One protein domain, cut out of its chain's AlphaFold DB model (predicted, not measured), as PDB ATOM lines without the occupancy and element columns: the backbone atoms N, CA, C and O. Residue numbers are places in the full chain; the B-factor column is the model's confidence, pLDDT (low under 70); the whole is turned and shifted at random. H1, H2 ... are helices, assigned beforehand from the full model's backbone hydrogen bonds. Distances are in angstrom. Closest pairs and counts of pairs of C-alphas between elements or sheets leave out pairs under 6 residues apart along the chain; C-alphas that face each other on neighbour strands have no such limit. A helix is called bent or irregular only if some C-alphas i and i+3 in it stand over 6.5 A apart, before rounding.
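This is residues 33 to 150 and 321 to 353 of the 353 residues of an uncharacterized protein of Puccinia triticina (isolate 1-1 / race 1 (BBBD)) (UniProt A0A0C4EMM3). The longest helix, H4, lies side by side with H3 and H2 in an up-and-down bundle of three helices, each running against the one before it in the chain; H1 packs along H2 as a fourth nearly aligned helix, and the short H5 crosses H2 and H3. Two long stretches have no named element, residues 133 to 150 before the cut in the printed part and residues 321 to 343 after it. The printed part has 151 residues, with five named helices in the order H1, H2, H3, H4, H5 and no named strand; the class is all helix, with 76 of the 151 residues in the named helices. The whole is compact, with a radius of gyration of the C-alphas of 15.0 A, and its C-alphas span 45 by 32 by 27 A.

Start at C-alpha 113, at (-13.150, 11.702, -40.427); from there H4, residues 113 to 132, runs 28.3 A from first to last C-alpha. Go back along the chain to H3, residues 90 to 104, which is 20.9 A long. Before it comes H2, residues 63 to 81, 27.4 A long, and before that H1, residues 42 to 54, 18.4 A long; find C-alpha 42, where H1 begins, at (13.050, 27.464, -57.318). Beyond the cut look for H5, residues 344 to 352, 12.9 A long, which ends with C-alpha 352 at (7.377, 8.903, -56.778). No helix here is bent or irregular.

Begin with H4 and H3, which touch and form a helical hairpin: their lines stand at a shallow tilt of 18 degrees and they run opposite ways. Their closest C-alphas are those of Ala 96 and Ala 123, 5.4 A apart, and H4 touches H3 with residues 119 to 127 alone. H4 and H2 only just touch, with 3 pairs of C-alphas within 8 A; they run the same way at 19 degrees, a shallow tilt, and the closest C-alphas are those of Leu 63 and Glu 113, 7.0 A apart. H2 is the hub, touching the four other helices. Look next at the helical hairpin of H2 and H3, where the C-alphas of Cys 71 and Phe 100 come closest, at 4.7 A; the tilt is shallow, 20 degrees. H1 and H2 form another helical hairpin: they touch at a shallow tilt of 12 degrees and run opposite ways, with the C-alphas of Ala 50 and Leu 77 closest, at 5.3 A. H1 and H4 are near each other, with 6 pairs of C-alphas within 10 A. H5 touches H2 about perpendicular, at 77 degrees, and its closest C-alphas there are those of Lys 72 and Val 349, 6.4 A apart. It touches H3 about perpendicular too, at 84 degrees, with the C-alphas of Cys 101 and Thr 345 closest, at 5.6 A. H5 is apart from H1 and from H4. On the backbone, each O i to N i+4 pair is within hydrogen-bond range in H1, H3 and H4; in H2 it is 14 of 15 and in H5 4 of 5.

The two C-alphas farthest apart are those of Gln 61 and Pro 326, at 48.6 A. Residues 151 to 320 are not printed, and C-alphas 150 and 321 stand 35.5 A apart across this cut, which lies in the link from H4 to H5. The links H1 to H2, H2 to H3 and H3 to H4 are short. In the stretch after the cut, residues 324 to 325 pair with 328 to 329, antiparallel. The mean pLDDT of the printed part is 88.6; look for values under 70 at residues 134 to 138, 321 to 327 and 331 to 334.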
ATOM      1  N   SER A  33      21.150  30.442 -49.609       80.69
ATOM      2  CA  SER A  33      20.684  29.361 -48.743       80.69
ATOM      3  C   SER A  33      19.569  28.535 -49.374       80.69
ATOM      4  O   SER A  33      19.367  27.391 -48.981       80.69
ATOM      5  N   GLY A  34      18.817  29.107 -50.320       85.19
ATOM      6  CA  GLY A  34      17.707  28.421 -50.979       85.19
ATOM      7  C   GLY A  34      16.438  28.320 -50.127       85.19
ATOM      8  O   GLY A  34      15.426  27.855 -50.632       85.19
ATOM      9  N   CYS A  35      16.444  28.812 -48.881       85.12
ATOM     10  CA  CYS A  35      15.257  28.859 -48.010       85.12
ATOM     11  C   CYS A  35      14.530  30.213 -48.074       85.12
ATOM     12  O   CYS A  35      13.940  30.663 -47.096       85.12
ATOM     13  N   TRP A  36      14.666  30.945 -49.179       84.12
ATOM     14  CA  TRP A  36      13.912  32.175 -49.412       84.12
ATOM     15  C   TRP A  36      12.867  31.907 -50.487       84.12
ATOM     16  O   TRP A  36      13.188  31.622 -51.644       84.12
ATOM     17  N   MET A  37      11.596  32.007 -50.110       84.75
ATOM     18  CA  MET A  37      10.500  31.988 -51.072       84.75
ATOM     19  C   MET A  37      10.480  33.338 -51.782       84.75
ATOM     20  O   MET A  37      10.220  34.342 -51.135       84.75
ATOM     21  N   CYS A  38      10.724  33.428 -53.084       84.94
ATOM     22  CA  CYS A  38      10.396  34.604 -53.898       84.94
ATOM     23  C   CYS A  38       9.873  34.152 -55.263       84.94
ATOM     24  O   CYS A  38      10.139  33.018 -55.643       84.94
ATOM     25  N   PRO A  39       9.135  35.000 -56.009       84.25
ATOM     26  CA  PRO A  39       8.468  34.559 -57.240       84.25
ATOM     27  C   PRO A  39       9.399  33.905 -58.271       84.25
ATOM     28  O   PRO A  39       8.977  33.055 -59.045       84.25
ATOM     29  N   GLU A  40      10.675  34.292 -58.271       83.44
ATOM     30  CA  GLU A  40      11.670  33.764 -59.203       83.44
ATOM     31  C   GLU A  40      12.563  32.660 -58.627       83.44
ATOM     32  O   GLU A  40      13.341  32.087 -59.389       83.44
ATOM     33  N   SER A  41      12.480  32.346 -57.326       86.81
ATOM     34  CA  SER A  41      13.269  31.245 -56.761       86.81
ATOM     35  C   SER A  41      12.635  29.891 -57.053       86.81
ATOM     36  O   SER A  41      11.413  29.759 -57.107       86.81
ATOM     37  N   GLU A  42      13.481  28.864 -57.176       88.81
ATOM     38  CA  GLU A  42      13.050  27.464 -57.318       88.81
ATOM     39  C   GLU A  42      12.100  27.060 -56.181       88.81
ATOM     40  O   GLU A  42      11.041  26.487 -56.429       88.81
ATOM     41  N   LEU A  43      12.429  27.450 -54.942       89.69
ATOM     42  CA  LEU A  43      11.576  27.228 -53.776       89.69
ATOM     43  C   LEU A  43      10.207  27.905 -53.935       89.69
ATOM     44  O   LEU A  43       9.187  27.281 -53.658       89.69
ATOM     45  N   GLY A  44      10.162  29.164 -54.383       90.06
ATOM     46  CA  GLY A  44       8.903  29.889 -54.561       90.06
ATOM     47  C   GLY A  44       8.000  29.258 -55.622       90.06
ATOM     48  O   GLY A  44       6.798  29.131 -55.399       90.06
ATOM     49  N   GLN A  45       8.575  28.817 -56.742       91.81
ATOM     50  CA  GLN A  45       7.835  28.130 -57.807       91.81
ATOM     51  C   GLN A  45       7.332  26.754 -57.353       91.81
ATOM     52  O   GLN A  45       6.162  26.434 -57.562       91.81
ATOM     53  N   CYS A  46       8.186  25.972 -56.684       93.06
ATOM     54  CA  CYS A  46       7.808  24.675 -56.124       93.06
ATOM     55  C   CYS A  46       6.680  24.821 -55.094       93.06
ATOM     56  O   CYS A  46       5.674  24.118 -55.177       93.06
ATOM     57  N   TRP A  47       6.808  25.785 -54.175       93.38
ATOM     58  CA  TRP A  47       5.796  26.089 -53.164       93.38
ATOM     59  C   TRP A  47       4.447  26.422 -53.798       93.38
ATOM     60  O   TRP A  47       3.441  25.817 -53.446       93.38
ATOM     61  N   GLN A  48       4.418  27.351 -54.758       93.50
ATOM     62  CA  GLN A  48       3.176  27.749 -55.428       93.50
ATOM     63  C   GLN A  48       2.514  26.579 -56.159       93.50
ATOM     64  O   GLN A  48       1.299  26.426 -56.068       93.50
ATOM     65  N   GLY A  49       3.303  25.743 -56.843       93.94
ATOM     66  CA  GLY A  49       2.796  24.535 -57.493       93.94
ATOM     67  C   GLY A  49       2.176  23.558 -56.494       93.94
ATOM     68  O   GLY A  49       1.047  23.119 -56.687       93.94
ATOM     69  N   ALA A  50       2.875  23.269 -55.392       94.81
ATOM     70  CA  ALA A  50       2.379  22.368 -54.355       94.81
ATOM     71  C   ALA A  50       1.123  22.915 -53.650       94.81
ATOM     72  O   ALA A  50       0.166  22.170 -53.452       94.81
ATOM     73  N   VAL A  51       1.083  24.213 -53.322       95.31
ATOM     74  CA  VAL A  51      -0.097  24.862 -52.722       95.31
ATOM     75  C   VAL A  51      -1.301  24.810 -53.657       95.31
ATOM     76  O   VAL A  51      -2.392  24.467 -53.216       95.31
ATOM     77  N   ALA A  52      -1.109  25.065 -54.954       95.44
ATOM     78  CA  ALA A  52      -2.199  24.991 -55.923       95.44
ATOM     79  C   ALA A  52      -2.811  23.583 -56.031       95.44
ATOM     80  O   ALA A  52      -3.994  23.463 -56.343       95.44
ATOM     81  N   GLU A  53      -2.034  22.523 -55.791       94.81
ATOM     82  CA  GLU A  53      -2.565  21.159 -55.703       94.81
ATOM     83  C   GLU A  53      -3.293  20.910 -54.378       94.81
ATOM     84  O   GLU A  53      -4.371  20.320 -54.392       94.81
ATOM     85  N   ILE A  54      -2.759  21.405 -53.255       96.44
ATOM     86  CA  ILE A  54      -3.399  21.306 -51.933       96.44
ATOM     87  C   ILE A  54      -4.770  21.998 -51.924       96.44
ATOM     88  O   ILE A  54      -5.734  21.420 -51.431       96.44
ATOM     89  N   ASP A  55      -4.876  23.196 -52.502       94.50
ATOM     90  CA  ASP A  55      -6.108  24.001 -52.508       94.50
ATOM     91  C   ASP A  55      -7.265  23.342 -53.284       94.50
ATOM     92  O   ASP A  55      -8.424  23.724 -53.121       94.50
ATOM     93  N   LYS A  56      -6.966  22.353 -54.135       95.50
ATOM     94  CA  LYS A  56      -7.966  21.567 -54.876       95.50
ATOM     95  C   LYS A  56      -8.451  20.340 -54.101       95.50
ATOM     96  O   LYS A  56      -9.348  19.645 -54.581       95.50
ATOM     97  N   LEU A  57      -7.822  20.006 -52.974       96.75
ATOM     98  CA  LEU A  57      -8.168  18.822 -52.196       96.75
ATOM     99  C   LEU A  57      -9.347  19.108 -51.271       96.75
ATOM    100  O   LEU A  57      -9.396  20.122 -50.579       96.75
ATOM    101  N   GLU A  58     -10.268  18.154 -51.218       95.62
ATOM    102  CA  GLU A  58     -11.413  18.165 -50.316       95.62
ATOM    103  C   GLU A  58     -11.504  16.815 -49.604       95.62
ATOM    104  O   GLU A  58     -11.101  15.778 -50.144       95.62
ATOM    105  N   ILE A  59     -12.048  16.823 -48.386       95.06
ATOM    106  CA  ILE A  59     -12.328  15.587 -47.659       95.06
ATOM    107  C   ILE A  59     -13.565  14.936 -48.271       95.06
ATOM    108  O   ILE A  59     -14.652  15.509 -48.255       95.06
ATOM    109  N   THR A  60     -13.381  13.737 -48.822       95.56
ATOM    110  CA  THR A  60     -14.451  12.947 -49.444       95.56
ATOM    111  C   THR A  60     -14.834  11.755 -48.568       95.56
ATOM    112  O   THR A  60     -14.204  11.510 -47.544       95.56
ATOM    113  N   GLN A  61     -15.857  10.996 -48.975       93.69
ATOM    114  CA  GLN A  61     -16.264   9.775 -48.266       93.69
ATOM    115  C   GLN A  61     -15.180   8.688 -48.283       93.69
ATOM    116  O   GLN A  61     -15.073   7.931 -47.325       93.69
ATOM    117  N   ASP A  62     -14.355   8.638 -49.334       96.00
ATOM    118  CA  ASP A  62     -13.181   7.765 -49.383       96.00
ATOM    119  C   ASP A  62     -12.033   8.435 -48.615       96.00
ATOM    120  O   ASP A  62     -11.205   9.185 -49.158       96.00
ATOM    121  N   LEU A  63     -12.020   8.210 -47.302       96.19
ATOM    122  CA  LEU A  63     -11.038   8.806 -46.398       96.19
ATOM    123  C   LEU A  63      -9.622   8.299 -46.699       96.19
ATOM    124  O   LEU A  63      -8.643   9.029 -46.510       96.19
ATOM    125  N   LYS A  64      -9.487   7.074 -47.216       96.25
ATOM    126  CA  LYS A  64      -8.181   6.496 -47.539       96.25
ATOM    127  C   LYS A  64      -7.569   7.128 -48.790       96.25
ATOM    128  O   LYS A  64      -6.396   7.506 -48.766       96.25
ATOM    129  N   ALA A  65      -8.346   7.311 -49.852       97.00
ATOM    130  CA  ALA A  65      -7.892   8.043 -51.032       97.00
ATOM    131  C   ALA A  65      -7.665   9.527 -50.714       97.00
ATOM    132  O   ALA A  65      -6.726  10.146 -51.217       97.00
ATOM    133  N   THR A  66      -8.493  10.110 -49.843       97.12
ATOM    134  CA  THR A  66      -8.314  11.492 -49.375       97.12
ATOM    135  C   THR A  66      -6.974  11.654 -48.643       97.12
ATOM    136  O   THR A  66      -6.191  12.542 -48.980       97.12
ATOM    137  N   THR A  67      -6.667  10.777 -47.682       97.38
ATOM    138  CA  THR A  67      -5.387  10.796 -46.948       97.38
ATOM    139  C   THR A  67      -4.183  10.576 -47.856       97.38
ATOM    140  O   THR A  67      -3.163  11.236 -47.662       97.38
ATOM    141  N   GLU A  68      -4.300   9.727 -48.881       97.50
ATOM    142  CA  GLU A  68      -3.253   9.543 -49.895       97.50
ATOM    143  C   GLU A  68      -2.939  10.852 -50.631       97.50
ATOM    144  O   GLU A  68      -1.776  11.249 -50.743       97.50
ATOM    145  N   LYS A  69      -3.979  11.550 -51.106       98.00
ATOM    146  CA  LYS A  69      -3.828  12.818 -51.831       98.00
ATOM    147  C   LYS A  69      -3.170  13.883 -50.958       98.00
ATOM    148  O   LYS A  69      -2.213  14.516 -51.402       98.00
ATOM    149  N   TYR A  70      -3.617  14.037 -49.709       98.19
ATOM    150  CA  TYR A  70      -2.988  14.975 -48.774       98.19
ATOM    151  C   TYR A  70      -1.546  14.580 -48.431       98.19
ATOM    152  O   TYR A  70      -0.684  15.454 -48.378       98.19
ATOM    153  N   CYS A  71      -1.256  13.285 -48.263       98.31
ATOM    154  CA  CYS A  71       0.107  12.787 -48.077       98.31
ATOM    155  C   CYS A  71       1.007  13.205 -49.248       98.31
ATOM    156  O   CYS A  71       2.041  13.829 -49.018       98.31
ATOM    157  N   LYS A  72       0.587  12.966 -50.498       98.12
ATOM    158  CA  LYS A  72       1.331  13.377 -51.704       98.12
ATOM    159  C   LYS A  72       1.526  14.890 -51.796       98.12
ATOM    160  O   LYS A  72       2.635  15.355 -52.073       98.12
ATOM    161  N   ALA A  73       0.478  15.660 -51.527       97.38
ATOM    162  CA  ALA A  73       0.513  17.110 -51.659       97.38
ATOM    163  C   ALA A  73       1.406  17.773 -50.591       97.38
ATOM    164  O   ALA A  73       2.296  18.557 -50.927       97.38
ATOM    165  N   PHE A  74       1.269  17.392 -49.316       97.69
ATOM    166  CA  PHE A  74       2.135  17.909 -48.248       97.69
ATOM    167  C   PHE A  74       3.561  17.347 -48.308       97.69
ATOM    168  O   PHE A  74       4.503  18.061 -47.963       97.69
ATOM    169  N   ALA A  75       3.761  16.118 -48.797       98.00
ATOM    170  CA  ALA A  75       5.097  15.604 -49.093       98.00
ATOM    171  C   ALA A  75       5.780  16.446 -50.182       98.00
ATOM    172  O   ALA A  75       6.933  16.833 -50.005       98.00
ATOM    173  N   SER A  76       5.064  16.800 -51.254       97.31
ATOM    174  CA  SER A  76       5.571  17.702 -52.299       97.31
ATOM    175  C   SER A  76       5.952  19.065 -51.725       97.31
ATOM    176  O   SER A  76       7.060  19.548 -51.963       97.31
ATOM    177  N   LEU A  77       5.081  19.643 -50.891       95.81
ATOM    178  CA  LEU A  77       5.332  20.922 -50.228       95.81
ATOM    179  C   LEU A  77       6.574  20.869 -49.322       95.81
ATOM    180  O   LEU A  77       7.411  21.768 -49.370       95.81
ATOM    181  N   ALA A  78       6.739  19.801 -48.536       96.12
ATOM    182  CA  ALA A  78       7.930  19.583 -47.715       96.12
ATOM    183  C   ALA A  78       9.192  19.375 -48.576       96.12
ATOM    184  O   ALA A  78      10.244  19.940 -48.270       96.12
ATOM    185  N   LYS A  79       9.090  18.624 -49.683       95.81
ATOM    186  CA  LYS A  79      10.196  18.365 -50.620       95.81
ATOM    187  C   LYS A  79      10.733  19.664 -51.223       95.81
ATOM    188  O   LYS A  79      11.947  19.782 -51.373       95.81
ATOM    189  N   CYS A  80       9.887  20.669 -51.458       94.06
ATOM    190  CA  CYS A  80      10.332  21.988 -51.918       94.06
ATOM    191  C   CYS A  80      11.412  22.609 -51.020       94.06
ATOM    192  O   CYS A  80      12.330  23.248 -51.519       94.06
ATOM    193  N   TRP A  81      11.351  22.392 -49.705       91.69
ATOM    194  CA  TRP A  81      12.318  22.956 -48.757       91.69
ATOM    195  C   TRP A  81      13.617  22.156 -48.644       91.69
ATOM    196  O   TRP A  81      14.592  22.660 -48.093       91.69
ATOM    197  N   THR A  82      13.669  20.946 -49.205       89.38
ATOM    198  CA  THR A  82      14.892  20.125 -49.226       89.38
ATOM    199  C   THR A  82      15.954  20.665 -50.183       89.38
ATOM    200  O   THR A  82      17.121  20.301 -50.077       89.38
ATOM    201  N   THR A  83      15.579  21.558 -51.108       83.06
ATOM    202  CA  THR A  83      16.529  22.199 -52.029       83.06
ATOM    203  C   THR A  83      17.388  23.257 -51.341       83.06
ATOM    204  O   THR A  83      18.426  23.649 -51.877       83.06
ATOM    205  N   GLY A  84      16.933  23.768 -50.195       83.06
ATOM    206  CA  GLY A  84      17.650  24.747 -49.396       83.06
ATOM    207  C   GLY A  84      18.469  24.099 -48.281       83.06
ATOM    208  O   GLY A  84      18.216  22.979 -47.847       83.06
ATOM    209  N   THR A  85      19.476  24.821 -47.801       82.44
ATOM    210  CA  THR A  85      20.344  24.359 -46.714       82.44
ATOM    211  C   THR A  85      19.740  24.740 -45.363       82.44
ATOM    212  O   THR A  85      19.663  25.923 -45.034       82.44
ATOM    213  N   CYS A  86      19.351  23.732 -44.576       82.69
ATOM    214  CA  CYS A  86      18.895  23.870 -43.188       82.69
ATOM    215  C   CYS A  86      17.707  24.834 -42.985       82.69
ATOM    216  O   CYS A  86      17.717  25.686 -42.096       82.69
ATOM    217  N   CYS A  87      16.679  24.710 -43.825       86.12
ATOM    218  CA  CYS A  87      15.480  25.544 -43.745       86.12
ATOM    219  C   CYS A  87      14.583  25.163 -42.557       86.12
ATOM    220  O   CYS A  87      14.052  24.054 -42.522       86.12
ATOM    221  N   SER A  88      14.358  26.081 -41.618       86.25
ATOM    222  CA  SER A  88      13.543  25.840 -40.415       86.25
ATOM    223  C   SER A  88      12.109  25.387 -40.745       86.25
ATOM    224  O   SER A  88      11.512  24.589 -40.027       86.25
ATOM    225  N   GLU A  89      11.572  25.843 -41.875       89.19
ATOM    226  CA  GLU A  89      10.236  25.527 -42.385       89.19
ATOM    227  C   GLU A  89      10.079  24.063 -42.820       89.19
ATOM    228  O   GLU A  89       8.960  23.549 -42.877       89.19
ATOM    229  N   TYR A  90      11.187  23.365 -43.089       91.44
ATOM    230  CA  TYR A  90      11.161  21.971 -43.525       91.44
ATOM    231  C   TYR A  90      10.579  21.039 -42.457       91.44
ATOM    232  O   TYR A  90       9.742  20.194 -42.765       91.44
ATOM    233  N   SER A  91      10.996  21.204 -41.199       91.25
ATOM    234  CA  SER A  91      10.632  20.307 -40.095       91.25
ATOM    235  C   SER A  91       9.115  20.194 -39.867       91.25
ATOM    236  O   SER A  91       8.584  19.082 -39.942       91.25
ATOM    237  N   PRO A  92       8.360  21.291 -39.664       92.19
ATOM    238  CA  PRO A  92       6.920  21.181 -39.439       92.19
ATOM    239  C   PRO A  92       6.146  20.704 -40.674       92.19
ATOM    240  O   PRO A  92       5.144  20.005 -40.520       92.19
ATOM    241  N   LEU A  93       6.607  21.011 -41.893       95.12
ATOM    242  CA  LEU A  93       6.003  20.475 -43.119       95.12
ATOM    243  C   LEU A  93       6.253  18.975 -43.262       95.12
ATOM    244  O   LEU A  93       5.347  18.236 -43.644       95.12
ATOM    245  N   LEU A  94       7.453  18.510 -42.907       95.88
ATOM    246  CA  LEU A  94       7.767  17.089 -42.864       95.88
ATOM    247  C   LEU A  94       6.891  16.369 -41.834       95.88
ATOM    248  O   LEU A  94       6.365  15.299 -42.137       95.88
ATOM    249  N   SER A  95       6.672  16.955 -40.654       95.50
ATOM    250  CA  SER A  95       5.738  16.413 -39.660       95.50
ATOM    251  C   SER A  95       4.300  16.351 -40.185       95.50
ATOM    252  O   SER A  95       3.627  15.338 -39.987       95.50
ATOM    253  N   ALA A  96       3.835  17.389 -40.892       96.38
ATOM    254  CA  ALA A  96       2.505  17.410 -41.506       96.38
ATOM    255  C   ALA A  96       2.356  16.290 -42.545       96.38
ATOM    256  O   ALA A  96       1.432  15.480 -42.454       96.38
ATOM    257  N   ALA A  97       3.314  16.187 -43.472       97.81
ATOM    258  CA  ALA A  97       3.365  15.118 -44.466       97.81
ATOM    259  C   ALA A  97       3.391  13.738 -43.797       97.81
ATOM    260  O   ALA A  97       2.631  12.850 -44.171       97.81
ATOM    261  N   THR A  98       4.205  13.572 -42.752       97.94
ATOM    262  CA  THR A  98       4.320  12.309 -42.012       97.94
ATOM    263  C   THR A  98       3.000  11.909 -41.363       97.94
ATOM    264  O   THR A  98       2.637  10.740 -41.436       97.94
ATOM    265  N   ASN A  99       2.247  12.848 -40.781       98.00
ATOM    266  CA  ASN A  99       0.933  12.551 -40.206       98.00
ATOM    267  C   ASN A  99      -0.039  12.002 -41.261       98.00
ATOM    268  O   ASN A  99      -0.664  10.971 -41.021       98.00
ATOM    269  N   PHE A 100      -0.116  12.625 -42.441       98.19
ATOM    270  CA  PHE A 100      -0.960  12.123 -43.532       98.19
ATOM    271  C   PHE A 100      -0.480  10.782 -44.079       98.19
ATOM    272  O   PHE A 100      -1.283   9.869 -44.254       98.19
ATOM    273  N   CYS A 101       0.820  10.643 -44.336       98.12
ATOM    274  CA  CYS A 101       1.370   9.422 -44.911       98.12
ATOM    275  C   CYS A 101       1.279   8.246 -43.939       98.12
ATOM    276  O   CYS A 101       1.012   7.126 -44.361       98.12
ATOM    277  N   ASN A 102       1.419   8.492 -42.634       98.00
ATOM    278  CA  ASN A 102       1.151   7.488 -41.614       98.00
ATOM    279  C   ASN A 102      -0.338   7.145 -41.559       98.00
ATOM    280  O   ASN A 102      -0.657   5.962 -41.571       98.00
ATOM    281  N   LEU A 103      -1.241   8.130 -41.571       97.00
ATOM    282  CA  LEU A 103      -2.684   7.869 -41.570       97.00
ATOM    283  C   LEU A 103      -3.126   7.058 -42.798       97.00
ATOM    284  O   LEU A 103      -3.928   6.142 -42.670       97.00
ATOM    285  N   HIS A 104      -2.539   7.312 -43.969       96.31
ATOM    286  CA  HIS A 104      -2.819   6.562 -45.197       96.31
ATOM    287  C   HIS A 104      -2.465   5.063 -45.101       96.31
ATOM    288  O   HIS A 104      -3.079   4.228 -45.768       96.31
ATOM    289  N   THR A 105      -1.504   4.687 -44.245       96.31
ATOM    290  CA  THR A 105      -1.186   3.263 -44.014       96.31
ATOM    291  C   THR A 105      -2.288   2.514 -43.260       96.31
ATOM    292  O   THR A 105      -2.279   1.282 -43.237       96.31
ATOM    293  N   TRP A 106      -3.237   3.224 -42.644       96.19
ATOM    294  CA  TRP A 106      -4.310   2.618 -41.868       96.19
ATOM    295  C   TRP A 106      -5.363   1.996 -42.798       96.19
ATOM    296  O   TRP A 106      -5.588   2.468 -43.919       96.19
ATOM    297  N   PRO A 107      -6.038   0.921 -42.363       94.69
ATOM    298  CA  PRO A 107      -7.214   0.441 -43.069       94.69
ATOM    299  C   PRO A 107      -8.336   1.486 -42.973       94.69
ATOM    300  O   PRO A 107      -8.491   2.142 -41.947       94.69
ATOM    301  N   GLU A 108      -9.135   1.615 -44.033       93.56
ATOM    302  CA  GLU A 108     -10.108   2.707 -44.199       93.56
ATOM    303  C   GLU A 108     -11.083   2.839 -43.018       93.56
ATOM    304  O   GLU A 108     -11.282   3.932 -42.505       93.56
ATOM    305  N   HIS A 109     -11.589   1.719 -42.497       93.06
ATOM    306  CA  HIS A 109     -12.509   1.692 -41.354       93.06
ATOM    307  C   HIS A 109     -11.904   2.189 -40.026       93.06
ATOM    308  O   HIS A 109     -12.646   2.400 -39.071       93.06
ATOM    309  N   LYS A 110     -10.575   2.346 -39.932       94.94
ATOM    310  CA  LYS A 110      -9.893   2.916 -38.755       94.94
ATOM    311  C   LYS A 110      -9.558   4.399 -38.919       94.94
ATOM    312  O   LYS A 110      -9.072   5.009 -37.970       94.94
ATOM    313  N   ILE A 111      -9.790   4.982 -40.094       95.69
ATOM    314  CA  ILE A 111      -9.558   6.406 -40.333       95.69
ATOM    315  C   ILE A 111     -10.818   7.158 -39.905       95.69
ATOM    316  O   ILE A 111     -11.843   7.098 -40.573       95.69
ATOM    317  N   ALA A 112     -10.747   7.872 -38.782       95.19
ATOM    318  CA  ALA A 112     -11.837   8.737 -38.345       95.19
ATOM    319  C   ALA A 112     -11.835  10.051 -39.145       95.19
ATOM    320  O   ALA A 112     -10.800  10.713 -39.258       95.19
ATOM    321  N   GLU A 113     -12.999  10.456 -39.662       95.88
ATOM    322  CA  GLU A 113     -13.150  11.702 -40.427       95.88
ATOM    323  C   GLU A 113     -12.733  12.935 -39.608       95.88
ATOM    324  O   GLU A 113     -12.053  13.820 -40.125       95.88
ATOM    325  N   ASP A 114     -13.076  12.974 -38.318       95.94
ATOM    326  CA  ASP A 114     -12.730  14.092 -37.431       95.94
ATOM    327  C   ASP A 114     -11.221  14.200 -37.180       95.94
ATOM    328  O   ASP A 114     -10.672  15.302 -37.148       95.94
ATOM    329  N   GLU A 115     -10.524  13.065 -37.079       94.00
ATOM    330  CA  GLU A 115      -9.064  13.045 -36.954       94.00
ATOM    331  C   GLU A 115      -8.401  13.535 -38.247       94.00
ATOM    332  O   GLU A 115      -7.481  14.357 -38.202       94.00
ATOM    333  N   LEU A 116      -8.912  13.118 -39.413       96.31
ATOM    334  CA  LEU A 116      -8.456  13.638 -40.701       96.31
ATOM    335  C   LEU A 116      -8.675  15.155 -40.802       96.31
ATOM    336  O   LEU A 116      -7.738  15.881 -41.136       96.31
ATOM    337  N   LYS A 117      -9.868  15.656 -40.456       97.50
ATOM    338  CA  LYS A 117     -10.171  17.099 -40.427       97.50
ATOM    339  C   LYS A 117      -9.220  17.865 -39.513       97.50
ATOM    340  O   LYS A 117      -8.727  18.926 -39.898       97.50
ATOM    341  N   ARG A 118      -8.924  17.326 -38.327       95.94
ATOM    342  CA  ARG A 118      -7.977  17.923 -37.375       95.94
ATOM    343  C   ARG A 118      -6.574  18.031 -37.974       95.94
ATOM    344  O   ARG A 118      -5.956  19.092 -37.884       95.94
ATOM    345  N   ILE A 119      -6.079  16.967 -38.608       96.56
ATOM    346  CA  ILE A 119      -4.756  16.956 -39.252       96.56
ATOM    347  C   ILE A 119      -4.719  17.935 -40.432       96.56
ATOM    348  O   ILE A 119      -3.761  18.699 -40.538       96.56
ATOM    349  N   VAL A 120      -5.769  17.977 -41.261       97.50
ATOM    350  CA  VAL A 120      -5.926  18.960 -42.349       97.50
ATOM    351  C   VAL A 120      -5.867  20.389 -41.813       97.50
ATOM    352  O   VAL A 120      -5.072  21.188 -42.304       97.50
ATOM    353  N   GLY A 121      -6.623  20.701 -40.758       96.06
ATOM    354  CA  GLY A 121      -6.606  22.023 -40.128       96.06
ATOM    355  C   GLY A 121      -5.221  22.430 -39.614       96.06
ATOM    356  O   GLY A 121      -4.759  23.537 -39.894       96.06
ATOM    357  N   LEU A 122      -4.521  21.530 -38.914       94.19
ATOM    358  CA  LEU A 122      -3.160  21.785 -38.425       94.19
ATOM    359  C   LEU A 122      -2.152  21.964 -39.567       94.19
ATOM    360  O   LEU A 122      -1.292  22.841 -39.495       94.19
ATOM    361  N   ALA A 123      -2.253  21.156 -40.620       95.81
ATOM    362  CA  ALA A 123      -1.351  21.224 -41.763       95.81
ATOM    363  C   ALA A 123      -1.530  22.531 -42.554       95.81
ATOM    364  O   ALA A 123      -0.539  23.191 -42.874       95.81
ATOM    365  N   HIS A 124      -2.775  22.964 -42.784       95.62
ATOM    366  CA  HIS A 124      -3.053  24.272 -43.381       95.62
ATOM    367  C   HIS A 124      -2.593  25.424 -42.491       95.62
ATOM    368  O   HIS A 124      -2.018  26.379 -43.002       95.62
ATOM    369  N   TYR A 125      -2.770  25.333 -41.169       93.19
ATOM    370  CA  TYR A 125      -2.223  26.330 -40.247       93.19
ATOM    371  C   TYR A 125      -0.698  26.449 -40.383       93.19
ATOM    372  O   TYR A 125      -0.171  27.561 -40.447       93.19
ATOM    373  N   VAL A 126       0.019  25.323 -40.483       92.38
ATOM    374  CA  VAL A 126       1.473  25.316 -40.714       92.38
ATOM    375  C   VAL A 126       1.835  25.980 -42.041       92.38
ATOM    376  O   VAL A 126       2.674  26.881 -42.060       92.38
ATOM    377  N   GLN A 127       1.189  25.565 -43.133       93.38
ATOM    378  CA  GLN A 127       1.391  26.127 -44.470       93.38
ATOM    379  C   GLN A 127       1.159  27.643 -44.483       93.38
ATOM    380  O   GLN A 127       2.006  28.394 -44.965       93.38
ATOM    381  N   ASP A 128       0.029  28.092 -43.935       91.06
ATOM    382  CA  ASP A 128      -0.373  29.496 -43.945       91.06
ATOM    383  C   ASP A 128       0.549  30.342 -43.060       91.06
ATOM    384  O   ASP A 128       0.951  31.442 -43.439       91.06
ATOM    385  N   THR A 129       0.978  29.804 -41.915       88.94
ATOM    386  CA  THR A 129       1.947  30.485 -41.049       88.94
ATOM    387  C   THR A 129       3.292  30.637 -41.751       88.94
ATOM    388  O   THR A 129       3.859  31.723 -41.722       88.94
ATOM    389  N   ILE A 130       3.793  29.593 -42.422       88.94
ATOM    390  CA  ILE A 130       5.048  29.658 -43.187       88.94
ATOM    391  C   ILE A 130       4.947  30.689 -44.313       88.94
ATOM    392  O   ILE A 130       5.865  31.490 -44.489       88.94
ATOM    393  N   TRP A 131       3.828  30.710 -45.039       88.00
ATOM    394  CA  TRP A 131       3.595  31.684 -46.104       88.00
ATOM    395  C   TRP A 131       3.651  33.131 -45.602       88.00
ATOM    396  O   TRP A 131       4.238  33.990 -46.259       88.00
ATOM    397  N   HIS A 132       3.083  33.391 -44.423       82.31
ATOM    398  CA  HIS A 132       3.039  34.721 -43.813       82.31
ATOM    399  C   HIS A 132       4.229  35.027 -42.885       82.31
ATOM    400  O   HIS A 132       4.298  36.119 -42.310       82.31
ATOM    401  N   ASN A 133       5.176  34.100 -42.720       76.75
ATOM    402  CA  ASN A 133       6.351  34.273 -41.867       76.75
ATOM    403  C   ASN A 133       7.466  35.014 -42.616       76.75
ATOM    404  O   ASN A 133       8.537  34.473 -42.890       76.75
ATOM    405  N   ASP A 134       7.222  36.291 -42.917       59.94
ATOM    406  CA  ASP A 134       8.167  37.160 -43.632       59.94
ATOM    407  C   ASP A 134       9.509  37.340 -42.896       59.94
ATOM    408  O   ASP A 134      10.514  37.699 -43.513       59.94
ATOM    409  N   SER A 135       9.534  37.112 -41.579       56.28
ATOM    410  CA  SER A 135      10.715  37.286 -40.732       56.28
ATOM    411  C   SER A 135      11.466  35.987 -40.429       56.28
ATOM    412  O   SER A 135      12.539  36.027 -39.829       56.28
ATOM    413  N   GLY A 136      10.916  34.823 -40.779       57.50
ATOM    414  CA  GLY A 136      11.475  33.546 -40.337       57.50
ATOM    415  C   GLY A 136      11.427  33.345 -38.813       57.50
ATOM    416  O   GLY A 136      12.008  32.384 -38.339       57.50
ATOM    417  N   VAL A 137      10.755  34.211 -38.036       59.59
ATOM    418  CA  VAL A 137      10.775  34.194 -36.553       59.59
ATOM    419  C   VAL A 137       9.626  33.375 -35.962       59.59
ATOM    420  O   VAL A 137       9.709  32.928 -34.823       59.59
ATOM    421  N   ASN A 138       8.560  33.122 -36.718       66.06
ATOM    422  CA  ASN A 138       7.399  32.379 -36.225       66.06
ATOM    423  C   ASN A 138       7.113  31.181 -37.130       66.06
ATOM    424  O   ASN A 138       6.114  31.153 -37.841       66.06
ATOM    425  N   VAL A 139       8.004  30.189 -37.119       73.88
ATOM    426  CA  VAL A 139       7.709  28.882 -37.716       73.88
ATOM    427  C   VAL A 139       6.888  28.085 -36.693       73.88
ATOM    428  O   VAL A 139       7.283  28.009 -35.532       73.88
ATOM    429  N   PRO A 140       5.719  27.539 -37.044       80.75
ATOM    430  CA  PRO A 140       4.935  26.760 -36.097       80.75
ATOM    431  C   PRO A 140       5.615  25.420 -35.831       80.75
ATOM    432  O   PRO A 140       6.161  24.795 -36.738       80.75
ATOM    433  N   LYS A 141       5.535  24.943 -34.589       83.94
ATOM    434  CA  LYS A 141       5.991  23.598 -34.234       83.94
ATOM    435  C   LYS A 141       4.863  22.612 -34.490       83.94
ATOM    436  O   LYS A 141       3.783  22.750 -33.920       83.94
ATOM    437  N   LEU A 142       5.127  21.607 -35.317       86.62
ATOM    438  CA  LEU A 142       4.221  20.482 -35.513       86.62
ATOM    439  C   LEU A 142       4.956  19.182 -35.202       86.62
ATOM    440  O   LEU A 142       6.007  18.899 -35.776       86.62
ATOM    441  N   ALA A 143       4.386  18.399 -34.294       88.56
ATOM    442  CA  ALA A 143       4.851  17.056 -33.990       88.56
ATOM    443  C   ALA A 143       4.118  16.018 -34.850       88.56
ATOM    444  O   ALA A 143       2.991  16.231 -35.312       88.56
ATOM    445  N   VAL A 144       4.753  14.863 -35.027       90.94
ATOM    446  CA  VAL A 144       4.098  13.684 -35.593       90.94
ATOM    447  C   VAL A 144       3.193  13.082 -34.516       90.94
ATOM    448  O   VAL A 144       3.685  12.565 -33.515       90.94
ATOM    449  N   SER A 145       1.876  13.175 -34.703       92.62
ATOM    450  CA  SER A 145       0.867  12.616 -33.795       92.62
ATOM    451  C   SER A 145       0.321  11.270 -34.272       92.62
ATOM    452  O   SER A 145      -0.159  10.489 -33.457       92.62
ATOM    453  N   VAL A 146       0.398  10.979 -35.575       93.81
ATOM    454  CA  VAL A 146      -0.113   9.726 -36.151       93.81
ATOM    455  C   VAL A 146       1.033   8.746 -36.351       93.81
ATOM    456  O   VAL A 146       2.020   9.064 -37.014       93.81
ATOM    457  N   LYS A 147       0.903   7.531 -35.813       95.00
ATOM    458  CA  LYS A 147       1.848   6.431 -36.058       95.00
ATOM    459  C   LYS A 147       1.450   5.652 -37.309       95.00
ATOM    460  O   LYS A 147       0.266   5.510 -37.595       95.00
ATOM    461  N   ALA A 148       2.432   5.140 -38.046       94.44
ATOM    462  CA  ALA A 148       2.163   4.226 -39.151       94.44
ATOM    463  C   ALA A 148       1.507   2.937 -38.629       94.44
ATOM    464  O   ALA A 148       1.834   2.460 -37.540       94.44
ATOM    465  N   TYR A 149       0.586   2.381 -39.406       92.69
ATOM    466  CA  TYR A 149      -0.096   1.140 -39.080       92.69
ATOM    467  C   TYR A 149       0.847  -0.050 -39.291       92.69
ATOM    468  O   TYR A 149       1.322  -0.287 -40.400       92.69
ATOM    469  N   SER A 150       1.117  -0.810 -38.228       86.31
ATOM    470  CA  SER A 150       2.044  -1.953 -38.239       86.31
ATOM    471  C   SER A 150       1.365  -3.317 -38.402       86.31
ATOM    472  O   SER A 150       2.033  -4.341 -38.295       86.31
ATOM    473  N   ARG A 321      18.255  30.934 -38.594       59.81
ATOM    474  CA  ARG A 321      18.193  29.671 -39.334       59.81
ATOM    475  C   ARG A 321      19.085  28.678 -38.629       59.81
ATOM    476  O   ARG A 321      20.046  29.072 -37.967       59.81
ATOM    477  N   THR A 322      18.765  27.404 -38.772       56.59
ATOM    478  CA  THR A 322      19.582  26.340 -38.213       56.59
ATOM    479  C   THR A 322      21.036  26.502 -38.658       56.59
ATOM    480  O   THR A 322      21.332  26.543 -39.854       56.59
ATOM    481  N   ALA A 323      21.950  26.634 -37.694       60.12
ATOM    482  CA  ALA A 323      23.368  26.736 -37.995       60.12
ATOM    483  C   ALA A 323      23.839  25.438 -38.664       60.12
ATOM    484  O   ALA A 323      23.548  24.340 -38.184       60.12
ATOM    485  N   VAL A 324      24.570  25.577 -39.770       63.94
ATOM    486  CA  VAL A 324      25.295  24.461 -40.378       63.94
ATOM    487  C   VAL A 324      26.521  24.205 -39.505       63.94
ATOM    488  O   VAL A 324      27.406  25.057 -39.415       63.94
ATOM    489  N   THR A 325      26.561  23.063 -38.835       67.62
ATOM    490  CA  THR A 325      27.728  22.565 -38.105       67.62
ATOM    491  C   THR A 325      28.453  21.518 -38.963       67.62
ATOM    492  O   THR A 325      27.890  21.031 -39.948       67.62
ATOM    493  N   PRO A 326      29.693  21.121 -38.615       60.16
ATOM    494  CA  PRO A 326      30.361  19.987 -39.263       60.16
ATOM    495  C   PRO A 326      29.551  18.678 -39.214       60.16
ATOM    496  O   PRO A 326      29.786  17.780 -40.016       60.16
ATOM    497  N   GLU A 327      28.592  18.581 -38.289       60.97
ATOM    498  CA  GLU A 327      27.711  17.427 -38.073       60.97
ATOM    499  C   GLU A 327      26.370  17.542 -38.828       60.97
ATOM    500  O   GLU A 327      25.564  16.613 -38.795       60.97
ATOM    501  N   GLY A 328      26.126  18.654 -39.535       71.44
ATOM    502  CA  GLY A 328      24.920  18.897 -40.327       71.44
ATOM    503  C   GLY A 328      24.122  20.116 -39.861       71.44
ATOM    504  O   GLY A 328      24.661  21.083 -39.333       71.44
ATOM    505  N   CYS A 329      22.814  20.102 -40.100       76.31
ATOM    506  CA  CYS A 329      21.917  21.143 -39.612       76.31
ATOM    507  C   CYS A 329      21.662  20.930 -38.108       76.31
ATOM    508  O   CYS A 329      21.139  19.885 -37.729       76.31
ATOM    509  N   GLY A 330      22.033  21.895 -37.257       71.06
ATOM    510  CA  GLY A 330      21.767  21.854 -35.811       71.06
ATOM    511  C   GLY A 330      20.294  22.078 -35.421       71.06
ATOM    512  O   GLY A 330      19.361  21.687 -36.121       71.06
ATOM    513  N   ASN A 331      20.066  22.760 -34.298       69.75
ATOM    514  CA  ASN A 331      18.724  23.213 -33.929       69.75
ATOM    515  C   ASN A 331      18.339  24.462 -34.726       69.75
ATOM    516  O   ASN A 331      19.185  25.315 -35.006       69.75
ATOM    517  N   ASP A 332      17.062  24.585 -35.077       67.81
ATOM    518  CA  ASP A 332      16.508  25.864 -35.504       67.81
ATOM    519  C   ASP A 332      16.534  26.892 -34.361       67.81
ATOM    520  O   ASP A 332      16.867  26.611 -33.206       67.81
ATOM    521  N   PHE A 333      16.172  28.124 -34.689       62.84
ATOM    522  CA  PHE A 333      16.148  29.234 -33.741       62.84
ATOM    523  C   PHE A 333      15.096  29.087 -32.627       62.84
ATOM    524  O   PHE A 333      15.076  29.895 -31.700       62.84
ATOM    525  N   GLN A 334      14.219  28.084 -32.715       67.25
ATOM    526  CA  GLN A 334      13.239  27.725 -31.693       67.25
ATOM    527  C   GLN A 334      13.663  26.488 -30.886       67.25
ATOM    528  O   GLN A 334      12.866  25.984 -30.084       67.25
ATOM    529  N   GLY A 335      14.882  25.983 -31.093       71.06
ATOM    530  CA  GLY A 335      15.416  24.812 -30.403       71.06
ATOM    531  C   GLY A 335      14.904  23.474 -30.942       71.06
ATOM    532  O   GLY A 335      15.047  22.468 -30.249       71.06
ATOM    533  N   VAL A 336      14.289  23.434 -32.128       72.81
ATOM    534  CA  VAL A 336      13.839  22.183 -32.757       72.81
ATOM    535  C   VAL A 336      14.982  21.607 -33.594       72.81
ATOM    536  O   VAL A 336      15.509  22.314 -34.456       72.81
ATOM    537  N   PRO A 337      15.383  20.342 -33.382       77.25
ATOM    538  CA  PRO A 337      16.421  19.723 -34.192       77.25
ATOM    539  C   PRO A 337      15.955  19.597 -35.641       77.25
ATOM    540  O   PRO A 337      14.826  19.174 -35.913       77.25
ATOM    541  N   TYR A 338      16.834  19.943 -36.580       82.88
ATOM    542  CA  TYR A 338      16.556  19.711 -37.989       82.88
ATOM    543  C   TYR A 338      16.442  18.198 -38.259       82.88
ATOM    544  O   TYR A 338      17.255  17.424 -37.744       82.88
ATOM    545  N   PRO A 339      15.458  17.741 -39.056       85.81
ATOM    546  CA  PRO A 339      15.298  16.321 -39.334       85.81
ATOM    547  C   PRO A 339      16.548  15.730 -39.997       85.81
ATOM    548  O   PRO A 339      16.950  16.148 -41.080       85.81
ATOM    549  N   THR A 340      17.148  14.719 -39.369       84.94
ATOM    550  CA  THR A 340      18.314  14.006 -39.926       84.94
ATOM    551  C   THR A 340      17.918  12.928 -40.932       84.94
ATOM    552  O   THR A 340      18.757  12.454 -41.698       84.94
ATOM    553  N   ARG A 341      16.645  12.507 -40.924       90.00
ATOM    554  CA  ARG A 341      16.089  11.475 -41.808       90.00
ATOM    555  C   ARG A 341      14.647  11.800 -42.176       90.00
ATOM    556  O   ARG A 341      13.883  12.290 -41.349       90.00
ATOM    557  N   VAL A 342      14.276  11.451 -43.405       94.00
ATOM    558  CA  VAL A 342      12.887  11.450 -43.875       94.00
ATOM    559  C   VAL A 342      12.221  10.156 -43.392       94.00
ATOM    560  O   VAL A 342      12.780   9.083 -43.638       94.00
ATOM    561  N   PRO A 343      11.060  10.203 -42.710       95.69
ATOM    562  CA  PRO A 343      10.320   9.000 -42.333       95.69
ATOM    563  C   PRO A 343       9.989   8.129 -43.548       95.69
ATOM    564  O   PRO A 343       9.691   8.648 -44.620       95.69
ATOM    565  N   GLU A 344      10.013   6.804 -43.385       96.12
ATOM    566  CA  GLU A 344       9.899   5.850 -44.501       96.12
ATOM    567  C   GLU A 344       8.627   6.051 -45.343       96.12
ATOM    568  O   GLU A 344       8.671   5.978 -46.570       96.12
ATOM    569  N   THR A 345       7.498   6.349 -44.694       96.12
ATOM    570  CA  THR A 345       6.211   6.602 -45.362       96.12
ATOM    571  C   THR A 345       6.271   7.816 -46.287       96.12
ATOM    572  O   THR A 345       5.739   7.768 -47.393       96.12
ATOM    573  N   VAL A 346       6.980   8.873 -45.886       97.19
ATOM    574  CA  VAL A 346       7.208  10.064 -46.715       97.19
ATOM    575  C   VAL A 346       8.290   9.805 -47.767       97.19
ATOM    576  O   VAL A 346       8.162  10.255 -48.902       97.19
ATOM    577  N   ALA A 347       9.334   9.045 -47.426       96.44
ATOM    578  CA  ALA A 347      10.426   8.719 -48.342       96.44
ATOM    579  C   ALA A 347       9.941   7.942 -49.580       96.44
ATOM    580  O   ALA A 347      10.419   8.203 -50.682       96.44
ATOM    581  N   LYS A 348       8.959   7.041 -49.416       96.19
ATOM    582  CA  LYS A 348       8.299   6.343 -50.536       96.19
ATOM    583  C   LYS A 348       7.652   7.330 -51.503       96.19
ATOM    584  O   LYS A 348       7.934   7.294 -52.692       96.19
ATOM    585  N   VAL A 349       6.887   8.282 -50.975       97.06
ATOM    586  CA  VAL A 349       6.257   9.333 -51.782       97.06
ATOM    587  C   VAL A 349       7.297  10.234 -52.442       97.06
ATOM    588  O   VAL A 349       7.160  10.580 -53.607       97.06
ATOM    589  N   TYR A 350       8.383  10.577 -51.747       96.38
ATOM    590  CA  TYR A 350       9.465  11.374 -52.336       96.38
ATOM    591  C   TYR A 350      10.117  10.708 -53.547       96.38
ATOM    592  O   TYR A 350      10.624  11.439 -54.397       96.38
ATOM    593  N   ALA A 351      10.134   9.375 -53.614       95.00
ATOM    594  CA  ALA A 351      10.666   8.630 -54.751       95.00
ATOM    595  C   ALA A 351       9.707   8.599 -55.956       95.00
ATOM    596  O   ALA A 351      10.152   8.345 -57.072       95.00
ATOM    597  N   GLU A 352       8.415   8.853 -55.737       93.25
ATOM    598  CA  GLU A 352       7.377   8.903 -56.778       93.25
ATOM    599  C   GLU A 352       7.188  10.309 -57.377       93.25
ATOM    600  O   GLU A 352       6.673  10.434 -58.487       93.25
ATOM    601  N   LEU A 353       7.587  11.350 -56.633       89.38
ATOM    602  CA  LEU A 353       7.580  12.763 -57.039       89.38
ATOM    603  C   LEU A 353       8.831  13.131 -57.836       89.38
ATOM    604  O   LEU A 353       8.699  13.867 -58.834       89.38
TER     605      LEU A 353